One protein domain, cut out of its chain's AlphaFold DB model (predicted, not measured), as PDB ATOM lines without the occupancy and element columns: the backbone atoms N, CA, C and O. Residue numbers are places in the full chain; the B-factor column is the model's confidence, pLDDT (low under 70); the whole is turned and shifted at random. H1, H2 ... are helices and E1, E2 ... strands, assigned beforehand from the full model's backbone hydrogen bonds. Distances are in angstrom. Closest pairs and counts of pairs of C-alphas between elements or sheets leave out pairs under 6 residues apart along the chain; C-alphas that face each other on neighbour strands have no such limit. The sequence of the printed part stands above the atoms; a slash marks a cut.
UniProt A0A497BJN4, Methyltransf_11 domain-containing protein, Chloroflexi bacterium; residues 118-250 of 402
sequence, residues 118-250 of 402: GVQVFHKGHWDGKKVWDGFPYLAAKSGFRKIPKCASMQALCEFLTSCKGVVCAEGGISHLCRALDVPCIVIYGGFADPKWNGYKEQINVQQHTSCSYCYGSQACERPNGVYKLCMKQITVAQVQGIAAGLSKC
ATOM      1  N   GLY A 118     -37.363  12.699 -41.804       97.44
ATOM      2  CA  GLY A 118     -38.002  11.568 -41.147       97.44
ATOM      3  C   GLY A 118     -38.341  10.479 -42.162       97.44
ATOM      4  O   GLY A 118     -38.979  10.748 -43.169       97.44
ATOM      5  N   VAL A 119     -37.943   9.238 -41.906       98.38
ATOM      6  CA  VAL A 119     -38.233   8.086 -42.765       98.38
ATOM      7  C   VAL A 119     -39.083   7.081 -42.000       98.38
ATOM      8  O   VAL A 119     -38.682   6.593 -40.936       98.38
ATOM      9  N   GLN A 120     -40.262   6.758 -42.528       97.62
ATOM     10  CA  GLN A 120     -41.110   5.718 -41.958       97.62
ATOM     11  C   GLN A 120     -40.445   4.354 -42.151       97.62
ATOM     12  O   GLN A 120     -40.275   3.909 -43.275       97.62
ATOM     13  N   VAL A 121     -40.104   3.678 -41.054       96.00
ATOM     14  CA  VAL A 121     -39.558   2.305 -41.081       96.00
ATOM     15  C   VAL A 121     -40.463   1.287 -40.390       96.00
ATOM     16  O   VAL A 121     -40.284   0.082 -40.541       96.00
ATOM     17  N   PHE A 122     -41.444   1.764 -39.621       92.69
ATOM     18  CA  PHE A 122     -42.448   0.927 -38.980       92.69
ATOM     19  C   PHE A 122     -43.748   0.997 -39.776       92.69
ATOM     20  O   PHE A 122     -44.347   2.063 -39.938       92.69
ATOM     21  N   HIS A 123     -44.200  -0.163 -40.243       89.88
ATOM     22  CA  HIS A 123     -45.424  -0.312 -41.020       89.88
ATOM     23  C   HIS A 123     -46.328  -1.336 -40.341       89.88
ATOM     24  O   HIS A 123     -45.852  -2.327 -39.786       89.88
ATOM     25  N   LYS A 124     -47.641  -1.105 -40.385       79.94
ATOM     26  CA  LYS A 124     -48.605  -2.142 -40.016       79.94
ATOM     27  C   LYS A 124     -48.639  -3.188 -41.128       79.94
ATOM     28  O   LYS A 124     -48.721  -2.828 -42.302       79.94
ATOM     29  N   GLY A 125     -48.587  -4.464 -40.757       69.06
ATOM     30  CA  GLY A 125     -48.781  -5.561 -41.698       69.06
ATOM     31  C   GLY A 125     -50.221  -5.563 -42.197       69.06
ATOM     32  O   GLY A 125     -51.133  -5.868 -41.438       69.06
ATOM     33  N   HIS A 126     -50.423  -5.194 -43.457       70.81
ATOM     34  CA  HIS A 126     -51.708  -5.294 -44.143       70.81
ATOM     35  C   HIS A 126     -51.475  -5.646 -45.611       70.81
ATOM     36  O   HIS A 126     -50.484  -5.201 -46.198       70.81
ATOM     37  N   TRP A 127     -52.409  -6.409 -46.192       71.00
ATOM     38  CA  TRP A 127     -52.474  -6.684 -47.634       71.00
ATOM     39  C   TRP A 127     -51.124  -7.184 -48.194       71.00
ATOM     40  O   TRP A 127     -50.567  -6.592 -49.119       71.00
ATOM     41  N   ASP A 128     -50.545  -8.194 -47.535       74.44
ATOM     42  CA  ASP A 128     -49.257  -8.830 -47.868       74.44
ATOM     43  C   ASP A 128     -48.073  -7.871 -48.010       74.44
ATOM     44  O   ASP A 128     -47.156  -8.107 -48.793       74.44
ATOM     45  N   GLY A 129     -48.096  -6.735 -47.305       79.81
ATOM     46  CA  GLY A 129     -47.013  -5.755 -47.358       79.81
ATOM     47  C   GLY A 129     -46.866  -5.067 -48.719       79.81
ATOM     48  O   GLY A 129     -45.847  -4.419 -48.955       79.81
ATOM     49  N   LYS A 130     -47.874  -5.150 -49.603       81.00
ATOM     50  CA  LYS A 130     -47.880  -4.515 -50.938       81.00
ATOM     51  C   LYS A 130     -47.622  -3.008 -50.906       81.00
ATOM     52  O   LYS A 130     -47.119  -2.456 -51.880       81.00
ATOM     53  N   LYS A 131     -47.976  -2.349 -49.797       83.12
ATOM     54  CA  LYS A 131     -47.776  -0.911 -49.560       83.12
ATOM     55  C   LYS A 131     -46.378  -0.551 -49.048       83.12
ATOM     56  O   LYS A 131     -46.061   0.627 -48.939       83.12
ATOM     57  N   VAL A 132     -45.548  -1.533 -48.698       89.81
ATOM     58  CA  VAL A 132     -44.260  -1.294 -48.037       89.81
ATOM     59  C   VAL A 132     -43.127  -1.382 -49.050       89.81
ATOM     60  O   VAL A 132     -42.879  -2.444 -49.630       89.81
ATOM     61  N   TRP A 133     -42.442  -0.255 -49.235       93.56
ATOM     62  CA  TRP A 133     -41.234  -0.145 -50.040       93.56
ATOM     63  C   TRP A 133     -40.012  -0.658 -49.274       93.56
ATOM     64  O   TRP A 133     -39.736  -0.230 -48.155       93.56
ATOM     65  N   ASP A 134     -39.248  -1.557 -49.890       91.69
ATOM     66  CA  ASP A 134     -38.111  -2.217 -49.232       91.69
ATOM     67  C   ASP A 134     -36.935  -1.250 -48.968       91.69
ATOM     68  O   ASP A 134     -36.050  -1.545 -48.169       91.69
ATOM     69  N   GLY A 135     -36.930  -0.071 -49.604       95.62
ATOM     70  CA  GLY A 135     -35.879   0.939 -49.467       95.62
ATOM     71  C   GLY A 135     -35.896   1.745 -48.163       95.62
ATOM     72  O   GLY A 135     -34.880   2.364 -47.839       95.62
ATOM     73  N   PHE A 136     -36.990   1.735 -47.385       97.06
ATOM     74  CA  PHE A 136     -37.113   2.575 -46.182       97.06
ATOM     75  C   PHE A 136     -35.977   2.380 -45.158       97.06
ATOM     76  O   PHE A 136     -35.397   3.385 -44.734       97.06
ATOM     77  N   PRO A 137     -35.594   1.146 -44.758       96.94
ATOM     78  CA  PRO A 137     -34.531   0.955 -43.770       96.94
ATOM     79  C   PRO A 137     -33.168   1.453 -44.261       96.94
ATOM     80  O   PRO A 137     -32.401   2.008 -43.477       96.94
ATOM     81  N   TYR A 138     -32.889   1.286 -45.557       97.06
ATOM     82  CA  TYR A 138     -31.639   1.712 -46.185       97.06
ATOM     83  C   TYR A 138     -31.556   3.232 -46.307       97.06
ATOM     84  O   TYR A 138     -30.513   3.810 -46.009       97.06
ATOM     85  N   LEU A 139     -32.655   3.889 -46.696       96.69
ATOM     86  CA  LEU A 139     -32.726   5.349 -46.752       96.69
ATOM     87  C   LEU A 139     -32.554   5.958 -45.356       96.69
ATOM     88  O   LEU A 139     -31.781   6.893 -45.184       96.69
ATOM     89  N   ALA A 140     -33.205   5.384 -44.342       97.00
ATOM     90  CA  ALA A 140     -33.110   5.859 -42.964       97.00
ATOM     91  C   ALA A 140     -31.706   5.720 -42.343       97.00
ATOM     92  O   ALA A 140     -31.456   6.307 -41.292       97.00
ATOM     93  N   ALA A 141     -30.817   4.929 -42.953       96.06
ATOM     94  CA  ALA A 141     -29.422   4.772 -42.542       96.06
ATOM     95  C   ALA A 141     -28.461   5.752 -43.250       96.06
ATOM     96  O   ALA A 141     -27.277   5.790 -42.919       96.06
ATOM     97  N   LYS A 142     -28.933   6.531 -44.233       93.75
ATOM     98  CA  LYS A 142     -28.124   7.532 -44.945       93.75
ATOM     99  C   LYS A 142     -27.981   8.817 -44.121       93.75
ATOM    100  O   LYS A 142     -28.876   9.194 -43.367       93.75
ATOM    101  N   SER A 143     -26.873   9.532 -44.324       93.12
ATOM    102  CA  SER A 143     -26.665  10.861 -43.732       93.12
ATOM    103  C   SER A 143     -27.771  11.837 -44.153       93.12
ATOM    104  O   SER A 143     -28.191  11.844 -45.310       93.12
ATOM    105  N   GLY A 144     -28.255  12.654 -43.214       91.56
ATOM    106  CA  GLY A 144     -29.352  13.603 -43.441       91.56
ATOM    107  C   GLY A 144     -30.763  13.010 -43.329       91.56
ATOM    108  O   GLY A 144     -31.735  13.756 -43.484       91.56
ATOM    109  N   PHE A 145     -30.880  11.717 -43.012       96.38
ATOM    110  CA  PHE A 145     -32.135  11.013 -42.750       96.38
ATOM    111  C   PHE A 145     -32.154  10.451 -41.326       96.38
ATOM    112  O   PHE A 145     -31.114  10.209 -40.716       96.38
ATOM    113  N   ARG A 146     -33.354  10.237 -40.787       96.81
ATOM    114  CA  ARG A 146     -33.565   9.597 -39.487       96.81
ATOM    115  C   ARG A 146     -34.845   8.776 -39.489       96.81
ATOM    116  O   ARG A 146     -35.823   9.132 -40.135       96.81
ATOM    117  N   LYS A 147     -34.869   7.692 -38.720       98.31
ATOM    118  CA  LYS A 147     -36.077   6.876 -38.531       98.31
ATOM    119  C   LYS A 147     -37.146   7.681 -37.784       98.31
ATOM    120  O   LYS A 147     -36.832   8.291 -36.763       98.31
ATOM    121  N   ILE A 148     -38.393   7.626 -38.249       97.75
ATOM    122  CA  ILE A 148     -39.550   8.047 -37.446       97.75
ATOM    123  C   ILE A 148     -39.709   7.028 -36.304       97.75
ATOM    124  O   ILE A 148     -39.860   5.832 -36.586       97.75
ATOM    125  N   PRO A 149     -39.630   7.442 -35.027       96.06
ATOM    126  CA  PRO A 149     -39.712   6.528 -33.898       96.06
ATOM    127  C   PRO A 149     -41.142   6.020 -33.703       96.06
ATOM    128  O   PRO A 149     -42.119   6.642 -34.125       96.06
ATOM    129  N   LYS A 150     -41.281   4.895 -32.993       94.25
ATOM    130  CA  LYS A 150     -42.576   4.534 -32.409       94.25
ATOM    131  C   LYS A 150     -42.888   5.547 -31.310       94.25
ATOM    132  O   LYS A 150     -42.211   5.570 -30.289       94.25
ATOM    133  N   CYS A 151     -43.876   6.395 -31.553       93.19
ATOM    134  CA  CYS A 151     -44.285   7.434 -30.617       93.19
ATOM    135  C   CYS A 151     -45.327   6.882 -29.638       93.19
ATOM    136  O   CYS A 151     -46.184   6.091 -30.031       93.19
ATOM    137  N   ALA A 152     -45.256   7.306 -28.374       90.88
ATOM    138  CA  ALA A 152     -46.205   6.899 -27.336       90.88
ATOM    139  C   ALA A 152     -47.588   7.562 -27.492       90.88
ATOM    140  O   ALA A 152     -48.575   7.048 -26.977       90.88
ATOM    141  N   SER A 153     -47.664   8.684 -28.215       93.50
ATOM    142  CA  SER A 153     -48.900   9.429 -28.464       93.50
ATOM    143  C   SER A 153     -48.914  10.053 -29.861       93.50
ATOM    144  O   SER A 153     -47.875  10.185 -30.518       93.50
ATOM    145  N   MET A 154     -50.105  10.471 -30.305       93.12
ATOM    146  CA  MET A 154     -50.265  11.248 -31.536       93.12
ATOM    147  C   MET A 154     -49.589  12.617 -31.452       93.12
ATOM    148  O   MET A 154     -49.027  13.056 -32.451       93.12
ATOM    149  N   GLN A 155     -49.566  13.246 -30.271       93.12
ATOM    150  CA  GLN A 155     -48.833  14.495 -30.040       93.12
ATOM    151  C   GLN A 155     -47.350  14.293 -30.333       93.12
ATOM    152  O   GLN A 155     -46.830  14.931 -31.235       93.12
ATOM    153  N   ALA A 156     -46.707  13.318 -29.682       94.69
ATOM    154  CA  ALA A 156     -45.287  13.035 -29.886       94.69
ATOM    155  C   ALA A 156     -44.952  12.717 -31.356       94.69
ATOM    156  O   ALA A 156     -43.882  13.084 -31.842       94.69
ATOM    157  N   LEU A 157     -45.873  12.074 -32.086       95.81
ATOM    158  CA  LEU A 157     -45.717  11.882 -33.527       95.81
ATOM    159  C   LEU A 157     -45.774  13.215 -34.288       95.81
ATOM    160  O   LEU A 157     -44.895  13.460 -35.106       95.81
ATOM    161  N   CYS A 158     -46.745  14.087 -34.017       94.12
ATOM    162  CA  CYS A 158     -46.846  15.404 -34.661       94.12
ATOM    163  C   CYS A 158     -45.632  16.300 -34.352       94.12
ATOM    164  O   CYS A 158     -45.065  16.900 -35.266       94.12
ATOM    165  N   GLU A 159     -45.165  16.330 -33.099       93.56
ATOM    166  CA  GLU A 159     -43.946  17.052 -32.690       93.56
ATOM    167  C   GLU A 159     -42.719  16.540 -33.454       93.56
ATOM    168  O   GLU A 159     -41.919  17.316 -33.980       93.56
ATOM    169  N   PHE A 160     -42.593  15.216 -33.590       95.94
ATOM    170  CA  PHE A 160     -41.511  14.625 -34.365       95.94
ATOM    171  C   PHE A 160     -41.589  15.015 -35.846       95.94
ATOM    172  O   PHE A 160     -40.582  15.441 -36.414       95.94
ATOM    173  N   LEU A 161     -42.760  14.868 -36.476       95.06
ATOM    174  CA  LEU A 161     -42.938  15.162 -37.900       95.06
ATOM    175  C   LEU A 161     -42.635  16.638 -38.200       95.06
ATOM    176  O   LEU A 161     -41.883  16.912 -39.132       95.06
ATOM    177  N   THR A 162     -43.126  17.565 -37.373       89.62
ATOM    178  CA  THR A 162     -42.878  19.015 -37.527       89.62
ATOM    179  C   THR A 162     -41.431  19.424 -37.232       89.62
ATOM    180  O   THR A 162     -40.958  20.432 -37.747       89.62
ATOM    181  N   SER A 163     -40.669  18.623 -36.476       88.75
ATOM    182  CA  SER A 163     -39.222  18.845 -36.299       88.75
ATOM    183  C   SER A 163     -38.375  18.464 -37.524       88.75
ATOM    184  O   SER A 163     -37.212  18.860 -37.629       88.75
ATOM    185  N   CYS A 164     -38.922  17.674 -38.450       91.25
ATOM    186  CA  CYS A 164     -38.199  17.213 -39.631       91.25
ATOM    187  C   CYS A 164     -38.228  18.274 -40.739       91.25
ATOM    188  O   CYS A 164     -39.246  18.919 -40.962       91.25
ATOM    189  N   LYS A 165     -37.152  18.390 -41.533       83.69
ATOM    190  CA  LYS A 165     -37.178  19.199 -42.773       83.69
ATOM    191  C   LYS A 165     -38.126  18.647 -43.849       83.69
ATOM    192  O   LYS A 165     -38.420  19.321 -44.827       83.69
ATOM    193  N   GLY A 166     -38.544  17.398 -43.693       91.19
ATOM    194  CA  GLY A 166     -39.486  16.700 -44.551       91.19
ATOM    195  C   GLY A 166     -39.584  15.232 -44.149       91.19
ATOM    196  O   GLY A 166     -38.805  14.749 -43.320       91.19
ATOM    197  N   VAL A 167     -40.543  14.521 -44.727       96.62
ATOM    198  CA  VAL A 167     -40.873  13.140 -44.370       96.62
ATOM    199  C   VAL A 167     -40.936  12.266 -45.617       96.62
ATOM    200  O   VAL A 167     -41.492  12.663 -46.632       96.62
ATOM    201  N   VAL A 168     -40.392  11.055 -45.535       97.50
ATOM    202  CA  VAL A 168     -40.528  10.001 -46.543       97.50
ATOM    203  C   VAL A 168     -41.323   8.861 -45.919       97.50
ATOM    204  O   VAL A 168     -40.881   8.253 -44.939       97.50
ATOM    205  N   CYS A 169     -42.500   8.564 -46.458       96.81
ATOM    206  CA  CYS A 169     -43.380   7.539 -45.900       96.81
ATOM    207  C   CYS A 169     -44.099   6.730 -46.981       96.81
ATOM    208  O   CYS A 169     -44.055   7.055 -48.166       96.81
ATOM    209  N   ALA A 170     -44.739   5.637 -46.573       94.75
ATOM    210  CA  ALA A 170     -45.663   4.926 -47.444       94.75
ATOM    211  C   ALA A 170     -46.981   5.706 -47.542       94.75
ATOM    212  O   ALA A 170     -47.302   6.510 -46.662       94.75
ATOM    213  N   GLU A 171     -47.762   5.423 -48.580       90.94
ATOM    214  CA  GLU A 171     -49.171   5.817 -48.629       90.94
ATOM    215  C   GLU A 171     -49.903   5.344 -47.352       90.94
ATOM    216  O   GLU A 171     -49.789   4.181 -46.940       90.94
ATOM    217  N   GLY A 172     -50.618   6.265 -46.697       92.00
ATOM    218  CA  GLY A 172     -51.396   6.014 -45.486       92.00
ATOM    219  C   GLY A 172     -51.270   7.116 -44.430       92.00
ATOM    220  O   GLY A 172     -50.877   8.244 -44.704       92.00
ATOM    221  N   GLY A 173     -51.583   6.775 -43.174       94.31
ATOM    222  CA  GLY A 173     -51.795   7.743 -42.085       94.31
ATOM    223  C   GLY A 173     -50.724   8.828 -41.899       94.31
ATOM    224  O   GLY A 173     -51.081   9.972 -41.645       94.31
ATOM    225  N   ILE A 174     -49.432   8.500 -42.039       96.62
ATOM    226  CA  ILE A 174     -48.351   9.495 -41.897       96.62
ATOM    227  C   ILE A 174     -48.383  10.524 -43.035       96.62
ATOM    228  O   ILE A 174     -48.190  11.703 -42.761       96.62
ATOM    229  N   SER A 175     -48.675  10.116 -44.273       96.50
ATOM    230  CA  SER A 175     -48.803  11.045 -45.405       96.50
ATOM    231  C   SER A 175     -49.928  12.051 -45.150       96.50
ATOM    232  O   SER A 175     -49.711  13.254 -45.281       96.50
ATOM    233  N   HIS A 176     -51.099  11.597 -44.693       97.50
ATOM    234  CA  HIS A 176     -52.215  12.507 -44.418       97.50
ATOM    235  C   HIS A 176     -51.957  13.407 -43.202       97.50
ATOM    236  O   HIS A 176     -52.318  14.578 -43.244       97.50
ATOM    237  N   LEU A 177     -51.260  12.917 -42.167       96.75
ATOM    238  CA  LEU A 177     -50.776  13.773 -41.076       96.75
ATOM    239  C   LEU A 177     -49.821  14.849 -41.593       96.75
ATOM    240  O   LEU A 177     -49.977  16.006 -41.235       96.75
ATOM    241  N   CYS A 178     -48.865  14.500 -42.457       95.88
ATOM    242  CA  CYS A 178     -47.951  15.488 -43.033       95.88
ATOM    243  C   CYS A 178     -48.701  16.528 -43.873       95.88
ATOM    244  O   CYS A 178     -48.325  17.693 -43.864       95.88
ATOM    245  N   ARG A 179     -49.784  16.144 -44.566       94.12
ATOM    246  CA  ARG A 179     -50.639  17.107 -45.276       94.12
ATOM    247  C   ARG A 179     -51.373  18.049 -44.323       94.12
ATOM    248  O   ARG A 179     -51.499  19.223 -44.651       94.12
ATOM    249  N   ALA A 180     -51.867  17.530 -43.199       91.50
ATOM    250  CA  ALA A 180     -52.627  18.294 -42.210       91.50
ATOM    251  C   ALA A 180     -51.748  19.253 -41.397       91.50
ATOM    252  O   ALA A 180     -52.153  20.364 -41.086       91.50
ATOM    253  N   LEU A 181     -50.538  18.802 -41.063       88.50
ATOM    254  CA  LEU A 181     -49.551  19.539 -40.275       88.50
ATOM    255  C   LEU A 181     -48.730  20.517 -41.097       88.50
ATOM    256  O   LEU A 181     -47.855  21.168 -40.536       88.50
ATOM    257  N   ASP A 182     -48.949  20.537 -42.412       83.00
ATOM    258  CA  ASP A 182     -48.087  21.250 -43.324       83.00
ATOM    259  C   ASP A 182     -46.611  20.847 -43.042       83.00
ATOM    260  O   ASP A 182     -45.777  21.618 -42.575       83.00
ATOM    261  N   VAL A 183     -46.269  19.588 -43.352       86.94
ATOM    262  CA  VAL A 183     -44.892  19.059 -43.363       86.94
ATOM    263  C   VAL A 183     -44.562  18.547 -44.770       86.94
ATOM    264  O   VAL A 183     -45.327  17.731 -45.300       86.94
ATOM    265  N   PRO A 184     -43.430  18.947 -45.394       85.56
ATOM    266  CA  PRO A 184     -43.080  18.482 -46.734       85.56
ATOM    267  C   PRO A 184     -42.957  16.959 -46.761       85.56
ATOM    268  O   PRO A 184     -42.278  16.374 -45.913       85.56
ATOM    269  N   CYS A 185     -43.603  16.298 -47.722       92.94
ATOM    270  CA  CYS A 185     -43.697  14.843 -47.719       92.94
ATOM    271  C   CYS A 185     -43.463  14.232 -49.102       92.94
ATOM    272  O   CYS A 185     -44.047  14.663 -50.097       92.94
ATOM    273  N   ILE A 186     -42.613  13.206 -49.141       94.88
ATOM    274  CA  ILE A 186     -42.449  12.285 -50.261       94.88
ATOM    275  C   ILE A 186     -43.194  11.005 -49.896       94.88
ATOM    276  O   ILE A 186     -42.847  10.320 -48.928       94.88
ATOM    277  N   VAL A 187     -44.199  10.664 -50.688       96.25
ATOM    278  CA  VAL A 187     -45.031   9.487 -50.461       96.25
ATOM    279  C   VAL A 187     -44.688   8.435 -51.496       96.25
ATOM    280  O   VAL A 187     -44.745   8.685 -52.698       96.25
ATOM    281  N   ILE A 188     -44.325   7.247 -51.024       95.19
ATOM    282  CA  ILE A 188     -44.008   6.118 -51.890       95.19
ATOM    283  C   ILE A 188     -45.275   5.299 -52.131       95.19
ATOM    284  O   ILE A 188     -45.823   4.678 -51.212       95.19
ATOM    285  N   TYR A 189     -45.712   5.285 -53.386       91.19
ATOM    286  CA  TYR A 189     -46.852   4.527 -53.877       91.19
ATOM    287  C   TYR A 189     -46.388   3.269 -54.612       91.19
ATOM    288  O   TYR A 189     -45.586   3.316 -55.544       91.19
ATOM    289  N   GLY A 190     -46.951   2.128 -54.216       85.88
ATOM    290  CA  GLY A 190     -46.870   0.896 -54.998       85.88
ATOM    291  C   GLY A 190     -48.060   0.744 -55.934       85.88
ATOM    292  O   GLY A 190     -48.870   1.648 -56.102       85.88
ATOM    293  N   GLY A 191     -48.236  -0.460 -56.474       82.56
ATOM    294  CA  GLY A 191     -49.401  -0.790 -57.300       82.56
ATOM    295  C   GLY A 191     -50.723  -0.891 -56.528       82.56
ATOM    296  O   GLY A 191     -51.751  -1.124 -57.147       82.56
ATOM    297  N   PHE A 192     -50.730  -0.768 -55.196       84.81
ATOM    298  CA  PHE A 192     -51.948  -0.937 -54.390       84.81
ATOM    299  C   PHE A 192     -52.923   0.243 -54.518       84.81
ATOM    300  O   PHE A 192     -54.130   0.024 -54.563       84.81
ATOM    301  N   ALA A 193     -52.406   1.473 -54.538       86.12
ATOM    302  CA  ALA A 193     -53.188   2.706 -54.561       86.12
ATOM    303  C   ALA A 193     -52.683   3.638 -55.665       86.12
ATOM    304  O   ALA A 193     -51.498   3.612 -56.003       86.12
ATOM    305  N   ASP A 194     -53.578   4.469 -56.193       87.19
ATOM    306  CA  ASP A 194     -53.211   5.612 -57.022       87.19
ATOM    307  C   ASP A 194     -53.170   6.899 -56.185       87.19
ATOM    308  O   ASP A 194     -54.099   7.132 -55.403       87.19
ATOM    309  N   PRO A 195     -52.175   7.780 -56.383       89.31
ATOM    310  CA  PRO A 195     -52.167   9.108 -55.775       89.31
ATOM    311  C   PRO A 195     -53.431   9.928 -56.057       89.31
ATOM    312  O   PRO A 195     -53.802  10.762 -55.242       89.31
ATOM    313  N   LYS A 196     -54.148   9.686 -57.162       87.56
ATOM    314  CA  LYS A 196     -55.431  10.348 -57.448       87.56
ATOM    315  C   LYS A 196     -56.531  10.000 -56.450       87.56
ATOM    316  O   LYS A 196     -57.538  10.685 -56.432       87.56
ATOM    317  N   TRP A 197     -56.412   8.924 -55.678       89.06
ATOM    318  CA  TRP A 197     -57.478   8.502 -54.763       89.06
ATOM    319  C   TRP A 197     -57.296   9.073 -53.364       89.06
ATOM    320  O   TRP A 197     -58.273   9.302 -52.663       89.06
ATOM    321  N   ASN A 198     -56.053   9.284 -52.941       90.25
ATOM    322  CA  ASN A 198     -55.760   9.651 -51.559       90.25
ATOM    323  C   ASN A 198     -54.477  10.466 -51.356       90.25
ATOM    324  O   ASN A 198     -54.103  10.754 -50.217       90.25
ATOM    325  N   GLY A 199     -53.783  10.784 -52.444       91.94
ATOM    326  CA  GLY A 199     -52.597  11.619 -52.443       91.94
ATOM    327  C   GLY A 199     -52.948  13.082 -52.661       91.94
ATOM    328  O   GLY A 199     -54.013  13.440 -53.163       91.94
ATOM    329  N   TYR A 200     -51.996  13.938 -52.315       88.81
ATOM    330  CA  TYR A 200     -52.152  15.386 -52.381       88.81
ATOM    331  C   TYR A 200     -51.172  15.975 -53.388       88.81
ATOM    332  O   TYR A 200     -50.038  15.506 -53.498       88.81
ATOM    333  N   LYS A 201     -51.588  17.020 -54.111       84.81
ATOM    334  CA  LYS A 201     -50.727  17.727 -55.079       84.81
ATOM    335  C   LYS A 201     -49.561  18.454 -54.398       84.81
ATOM    336  O   LYS A 201     -48.551  18.720 -55.032       84.81
ATOM    337  N   GLU A 202     -49.713  18.763 -53.113       82.75
ATOM    338  CA  GLU A 202     -48.721  19.415 -52.257       82.75
ATOM    339  C   GLU A 202     -47.636  18.442 -51.766       82.75
ATOM    340  O   GLU A 202     -46.677  18.851 -51.116       82.75
ATOM    341  N   GLN A 203     -47.780  17.148 -52.063       86.75
ATOM    342  CA  GLN A 203     -46.814  16.106 -51.730       86.75
ATOM    343  C   GLN A 203     -46.160  15.555 -52.995       86.75
ATOM    344  O   GLN A 203     -46.757  15.518 -54.071       86.75
ATOM    345  N   ILE A 204     -44.926  15.072 -52.860       87.75
ATOM    346  CA  ILE A 204     -44.239  14.395 -53.959       87.75
ATOM    347  C   ILE A 204     -44.657  12.924 -53.939       87.75
ATOM    348  O   ILE A 204     -44.156  12.128 -53.144       87.75
ATOM    349  N   ASN A 205     -45.585  12.563 -54.821       91.00
ATOM    350  CA  ASN A 205     -46.105  11.201 -54.931       91.00
ATOM    351  C   ASN A 205     -45.243  10.389 -55.908       91.00
ATOM    352  O   ASN A 205     -45.377  10.510 -57.126       91.00
ATOM    353  N   VAL A 206     -44.337   9.569 -55.375       87.19
ATOM    354  CA  VAL A 206     -43.447   8.716 -56.173       87.19
ATOM    355  C   VAL A 206     -44.149   7.398 -56.451       87.19
ATOM    356  O   VAL A 206     -44.431   6.634 -55.529       87.19
ATOM    357  N   GLN A 207     -44.390   7.109 -57.726       86.62
ATOM    358  CA  GLN A 207     -45.041   5.884 -58.170       86.62
ATOM    359  C   GLN A 207     -44.305   5.302 -59.376       86.62
ATOM    360  O   GLN A 207     -43.743   6.031 -60.190       86.62
ATOM    361  N   GLN A 208     -44.347   3.977 -59.504       80.94
ATOM    362  CA  GLN A 208     -43.990   3.279 -60.735       80.94
ATOM    363  C   GLN A 208     -45.207   2.521 -61.249       80.94
ATOM    364  O   GLN A 208     -45.706   1.595 -60.596       80.94
ATOM    365  N   HIS A 209     -45.695   2.910 -62.426       75.00
ATOM    366  CA  HIS A 209     -46.775   2.188 -63.078       75.00
ATOM    367  C   HIS A 209     -46.240   0.890 -63.680       75.00
ATOM    368  O   HIS A 209     -45.344   0.877 -64.518       75.00
ATOM    369  N   THR A 210     -46.828  -0.225 -63.256       77.50
ATOM    370  CA  THR A 210     -46.577  -1.543 -63.846       77.50
ATOM    371  C   THR A 210     -47.899  -2.146 -64.294       77.50
ATOM    372  O   THR A 210     -48.936  -1.824 -63.719       77.50
ATOM    373  N   SER A 211     -47.877  -3.061 -65.264       80.81
ATOM    374  CA  SER A 211     -49.085  -3.688 -65.829       80.81
ATOM    375  C   SER A 211     -49.984  -4.395 -64.808       80.81
ATOM    376  O   SER A 211     -51.171  -4.562 -65.056       80.81
ATOM    377  N   CYS A 212     -49.453  -4.794 -63.648       77.50
ATOM    378  CA  CYS A 212     -50.253  -5.394 -62.577       77.50
ATOM    379  C   CYS A 212     -50.956  -4.358 -61.678       77.50
ATOM    380  O   CYS A 212     -51.554  -4.738 -60.674       77.50
ATOM    381  N   SER A 213     -50.780  -3.061 -61.941       81.25
ATOM    382  CA  SER A 213     -51.364  -1.986 -61.135       81.25
ATOM    383  C   SER A 213     -52.717  -1.587 -61.741       81.25
ATOM    384  O   SER A 213     -52.807  -1.408 -62.949       81.25
ATOM    385  N   TYR A 214     -53.785  -1.428 -60.963       80.81
ATOM    386  CA  TYR A 214     -53.822  -1.497 -59.500       80.81
ATOM    387  C   TYR A 214     -54.079  -2.914 -58.969       80.81
ATOM    388  O   TYR A 214     -54.897  -3.648 -59.515       80.81
ATOM    389  N   CYS A 215     -53.416  -3.282 -57.870       80.62
ATOM    390  CA  CYS A 215     -53.485  -4.611 -57.245       80.62
ATOM    391  C   CYS A 215     -54.191  -4.610 -55.874       80.62
ATOM    392  O   CYS A 215     -53.804  -5.361 -54.967       80.62
ATOM    393  N   TYR A 216     -55.196  -3.742 -55.718       81.06
ATOM    394  CA  TYR A 216     -55.996  -3.581 -54.500       81.06
ATOM    395  C   TYR A 216     -56.610  -4.913 -54.028       81.06
ATOM    396  O   TYR A 216     -57.118  -5.686 -54.837       81.06
ATOM    397  N   GLY A 217     -56.575  -5.175 -52.715       78.25
ATOM    398  CA  GLY A 217     -57.103  -6.401 -52.094       78.25
ATOM    399  C   GLY A 217     -56.047  -7.290 -51.414       78.25
ATOM    400  O   GLY A 217     -54.846  -7.005 -51.466       78.25
ATOM    401  N   SER A 218     -56.512  -8.356 -50.742       76.25
ATOM    402  CA  SER A 218     -55.743  -9.225 -49.805       76.25
ATOM    403  C   SER A 218     -55.077 -10.423 -50.433       76.25
ATOM    404  O   SER A 218     -54.518 -11.245 -49.725       76.25
ATOM    405  N   GLN A 219     -55.172 -10.547 -51.748       80.56
ATOM    406  CA  GLN A 219     -54.427 -11.563 -52.475       80.56
ATOM    407  C   GLN A 219     -52.943 -11.224 -52.414       80.56
ATOM    408  O   GLN A 219     -52.606 -10.046 -52.518       80.56
ATOM    409  N   ALA A 220     -52.058 -12.213 -52.334       80.31
ATOM    410  CA  ALA A 220     -50.627 -11.952 -52.375       80.31
ATOM    411  C   ALA A 220     -50.224 -11.253 -53.687       80.31
ATOM    412  O   ALA A 220     -50.963 -11.218 -54.675       80.31
ATOM    413  N   CYS A 221     -49.039 -10.635 -53.715       80.25
ATOM    414  CA  CYS A 221     -48.489 -10.104 -54.964       80.25
ATOM    415  C   CYS A 221     -48.018 -11.275 -55.844       80.25
ATOM    416  O   CYS A 221     -46.833 -11.596 -55.885       80.25
ATOM    417  N   GLU A 222     -48.970 -11.905 -56.524       68.69
ATOM    418  CA  GLU A 222     -48.769 -13.031 -57.428       68.69
ATOM    419  C   GLU A 222     -48.552 -12.494 -58.844       68.69
ATOM    420  O   GLU A 222     -49.384 -11.768 -59.393       68.69
ATOM    421  N   ARG A 223     -47.391 -12.793 -59.436       64.12
ATOM    422  CA  ARG A 223     -47.107 -12.467 -60.837       64.12
ATOM    423  C   ARG A 223     -46.702 -13.723 -61.604       64.12
ATOM    424  O   ARG A 223     -45.942 -14.518 -61.052       64.12
ATOM    425  N   PRO A 224     -47.066 -13.837 -62.897       53.59
ATOM    426  CA  PRO A 224     -46.623 -14.938 -63.758       53.59
ATOM    427  C   PRO A 224     -45.096 -15.054 -63.894       53.59
ATOM    428  O   PRO A 224     -44.579 -16.129 -64.154       53.59
ATOM    429  N   ASN A 225     -44.363 -13.950 -63.702       57.94
ATOM    430  CA  ASN A 225     -42.899 -13.893 -63.781       57.94
ATOM    431  C   ASN A 225     -42.192 -13.962 -62.410       57.94
ATOM    432  O   ASN A 225     -40.993 -13.709 -62.333       57.94
ATOM    433  N   GLY A 226     -42.921 -14.240 -61.323       65.81
ATOM    434  CA  GLY A 226     -42.369 -14.484 -59.982       65.81
ATOM    435  C   GLY A 226     -41.787 -13.270 -59.237       65.81
ATOM    436  O   GLY A 226     -41.431 -13.389 -58.065       65.81
ATOM    437  N   VAL A 227     -41.693 -12.083 -59.853       72.56
ATOM    438  CA  VAL A 227     -41.073 -10.917 -59.197       72.56
ATOM    439  C   VAL A 227     -42.049 -10.226 -58.242       72.56
ATOM    440  O   VAL A 227     -42.831  -9.349 -58.623       72.56
ATOM    441  N   TYR A 228     -41.951 -10.588 -56.966       82.69
ATOM    442  CA  TYR A 228     -42.689  -9.965 -55.868       82.69
ATOM    443  C   TYR A 228     -42.380  -8.457 -55.750       82.69
ATOM    444  O   TYR A 228     -41.213  -8.049 -55.752       82.69
ATOM    445  N   LYS A 229     -43.438  -7.634 -55.640       83.75
ATOM    446  CA  LYS A 229     -43.392  -6.167 -55.462       83.75
ATOM    447  C   LYS A 229     -42.573  -5.389 -56.513       83.75
ATOM    448  O   LYS A 229     -41.957  -4.382 -56.176       83.75
ATOM    449  N   LEU A 230     -42.589  -5.781 -57.795       85.44
ATOM    450  CA  LEU A 230     -41.814  -5.074 -58.840       85.44
ATOM    451  C   LEU A 230     -42.041  -3.546 -58.858       85.44
ATOM    452  O   LEU A 230     -41.072  -2.809 -58.973       85.44
ATOM    453  N   CYS A 231     -43.285  -3.073 -58.695       85.81
ATOM    454  CA  CYS A 231     -43.603  -1.635 -58.626       85.81
ATOM    455  C   CYS A 231     -42.824  -0.899 -57.521       85.81
ATOM    456  O   CYS A 231     -42.380   0.222 -57.724       85.81
ATOM    457  N   MET A 232     -42.601  -1.548 -56.377       89.06
ATOM    458  CA  MET A 232     -41.794  -0.990 -55.294       89.06
ATOM    459  C   MET A 232     -40.298  -1.162 -55.560       89.06
ATOM    460  O   MET A 232     -39.522  -0.255 -55.288       89.06
ATOM    461  N   LYS A 233     -39.877  -2.309 -56.107       87.00
ATOM    462  CA  LYS A 233     -38.458  -2.599 -56.380       87.00
ATOM    463  C   LYS A 233     -37.841  -1.693 -57.446       87.00
ATOM    464  O   LYS A 233     -36.634  -1.490 -57.434       87.00
ATOM    465  N   GLN A 234     -38.653  -1.157 -58.356       85.56
ATOM    466  CA  GLN A 234     -38.206  -0.192 -59.365       85.56
ATOM    467  C   GLN A 234     -37.907   1.196 -58.780       85.56
ATOM    468  O   GLN A 234     -37.173   1.965 -59.391       85.56
ATOM    469  N   ILE A 235     -38.439   1.517 -57.598       87.69
ATOM    470  CA  ILE A 235     -38.125   2.758 -56.890       87.69
ATOM    471  C   ILE A 235     -36.825   2.534 -56.119       87.69
ATOM    472  O   ILE A 235     -36.760   1.699 -55.213       87.69
ATOM    473  N   THR A 236     -35.770   3.266 -56.471       88.44
ATOM    474  CA  THR A 236     -34.444   3.078 -55.863       88.44
ATOM    475  C   THR A 236     -34.203   4.046 -54.707       88.44
ATOM    476  O   THR A 236     -34.734   5.156 -54.671       88.44
ATOM    477  N   VAL A 237     -33.351   3.652 -53.752       91.81
ATOM    478  CA  VAL A 237     -32.943   4.537 -52.644       91.81
ATOM    479  C   VAL A 237     -32.271   5.803 -53.173       91.81
ATOM    480  O   VAL A 237     -32.529   6.882 -52.653       91.81
ATOM    481  N   ALA A 238     -31.458   5.689 -54.229       80.62
ATOM    482  CA  ALA A 238     -30.789   6.825 -54.857       80.62
ATOM    483  C   ALA A 238     -31.785   7.822 -55.470       80.62
ATOM    484  O   ALA A 238     -31.639   9.022 -55.257       80.62
ATOM    485  N   GLN A 239     -32.829   7.336 -56.155       83.50
ATOM    486  CA  GLN A 239     -33.901   8.180 -56.690       83.50
ATOM    487  C   GLN A 239     -34.587   8.972 -55.572       83.50
ATOM    488  O   GLN A 239     -34.674  10.195 -55.640       83.50
ATOM    489  N   VAL A 240     -35.031   8.289 -54.511       86.50
ATOM    490  CA  VAL A 240     -35.720   8.947 -53.388       86.50
ATOM    491  C   VAL A 240     -34.783   9.896 -52.640       86.50
ATOM    492  O   VAL A 240     -35.209  10.974 -52.238       86.50
ATOM    493  N   GLN A 241     -33.500   9.551 -52.504       84.12
ATOM    494  CA  GLN A 241     -32.486  10.430 -51.924       84.12
ATOM    495  C   GLN A 241     -32.269  11.698 -52.769       84.12
ATOM    496  O   GLN A 241     -32.144  12.779 -52.199       84.12
ATOM    497  N   GLY A 242     -32.259  11.585 -54.101       73.62
ATOM    498  CA  GLY A 242     -32.167  12.730 -55.012       73.62
ATOM    499  C   GLY A 242     -33.365  13.672 -54.881       73.62
ATOM    500  O   GLY A 242     -33.184  14.874 -54.710       73.62
ATOM    501  N   ILE A 243     -34.581  13.119 -54.838       79.00
ATOM    502  CA  ILE A 243     -35.811  13.889 -54.582       79.00
ATOM    503  C   ILE A 243     -35.736  14.567 -53.203       79.00
ATOM    504  O   ILE A 243     -36.012  15.755 -53.059       79.00
ATOM    505  N   ALA A 244     -35.299  13.826 -52.184       80.56
ATOM    506  CA  ALA A 244     -35.148  14.307 -50.818       80.56
ATOM    507  C   ALA A 244     -34.092  15.410 -50.654       80.56
ATOM    508  O   ALA A 244     -34.250  16.276 -49.795       80.56
ATOM    509  N   ALA A 245     -33.035  15.423 -51.469       66.75
ATOM    510  CA  ALA A 245     -32.075  16.526 -51.499       66.75
ATOM    511  C   ALA A 245     -32.733  17.844 -51.955       66.75
ATOM    512  O   ALA A 245     -32.319  18.919 -51.525       66.75
ATOM    513  N   GLY A 246     -33.802  17.756 -52.753       58.34
ATOM    514  CA  GLY A 246     -34.654  18.883 -53.125       58.34
ATOM    515  C   GLY A 246     -35.626  19.334 -52.027       58.34
ATOM    516  O   GLY A 246     -36.114  20.456 -52.096       58.34
ATOM    517  N   LEU A 247     -35.875  18.539 -50.974       60.41
ATOM    518  CA  LEU A 247     -36.831  18.917 -49.918       60.41
ATOM    519  C   LEU A 247     -36.390  20.153 -49.120       60.41
ATOM    520  O   LEU A 247     -37.245  20.911 -48.678       60.41
ATOM    521  N   SER A 248     -35.083  20.420 -48.987       39.72
ATOM    522  CA  SER A 248     -34.588  21.673 -48.381       39.72
ATOM    523  C   SER A 248     -34.791  22.908 -49.265       39.72
ATOM    524  O   SER A 248     -34.591  24.023 -48.794       39.72
ATOM    525  N   LYS A 249     -35.184  22.713 -50.528       33.09
ATOM    526  CA  LYS A 249     -35.571  23.770 -51.471       33.09
ATOM    527  C   LYS A 249     -37.092  23.895 -51.620       33.09
ATOM    528  O   LYS A 249     -37.563  24.856 -52.210       33.09
ATOM    529  N   CYS A 250     -37.858  22.970 -51.034       29.80
ATOM    530  CA  CYS A 250     -39.316  22.991 -51.020       29.80
ATOM    531  C   CYS A 250     -39.827  23.531 -49.678       29.80
ATOM    532  O   CYS A 250     -40.301  22.782 -48.824       29.80
TER     533      CYS A 250
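AT A GLANCE: This is residues 118 to 250 of the 402 residues of the protein "Methyltransf_11 domain-containing protein" of Chloroflexi bacterium (UniProt A0A497BJN4). A small, fully parallel sheet of three strands in the order E2, E3, E4 makes the core, with H3 over one face and H6 over the other. H2 lies toward one end of the longest axis, and the long loop of residues 208 to 229 reaches out toward the other end. The printed part has 133 residues, with six named helices and four named strands in the order H1, E1, H2, E2, H3, E3, H4, E4, H5, H6. The class is mixed, helices and strands, with under half of the residues in named elements. The whole is compact, with a radius of gyration of the C-alphas of 14.5 A and spans of 44 by 29 by 27 A.

HOW THE PARTS SIT: Look first at inner strand E3, residues 185 to 189, between edge strands E2, residues 167 to 170, and E4, residues 204 to 207. Toward E2 you find N 186 and O 167 at 2.8 A, and toward E4 N 189 and O 206 at 2.8 A, both within hydrogen-bond range. H3, residues 173 to 180, has a height over the sheet of 9.0 A and runs slantwise to the strands; C-alphas 178 and 185 are its closest to E3, 6.4 A apart. On the opposite face H6, residues 237 to 245, runs along the strands over E3 at a height of 10.1 A. H1, residues 136 to 139, touches H6, the closest C-alphas being those of Leu 139 and Val 237, 6.0 A apart. H4, residues 195 to 198, and H5, residues 230 to 233, only graze the sheet. E2, H3, E3 and E3, H4, E4 are strand-helix-strand units, parallel neighbour strands joined through a helix, each with a right-handed crossover. H2, residues 154 to 163, is not on the sheet; it is close to H3 but not clearly touching, C-alphas 161 and 178 being the closest at 7.2 A. E1, residues 145 to 147, pairs with no named strand but is near E2. In H2, H3 and H6 every O i to N i+4 pair is within hydrogen-bond range; H1, H4 and H5 are too short for one.

IN THESE COORDINATES: Find C-alpha 185 at (-43.697, 14.843, -47.719); E3 runs 12.4 A from there. H2 begins at (-50.265, 11.248, -31.536) and spans 14.2 A. H3 spans 10.6 A, and H6 runs 12.1 A to C-alpha 245 at (-32.075, 16.526, -51.499).

THE WHOLE: The C-alphas of Gln 155 and Pro 224 are the two farthest apart, at 44.8 A. The printed part has no cut, and the link from E4 to H5, 22 residues, is long. Confidence is under 70 at residue 125, residues 222 to 226 and residues 245 to 250.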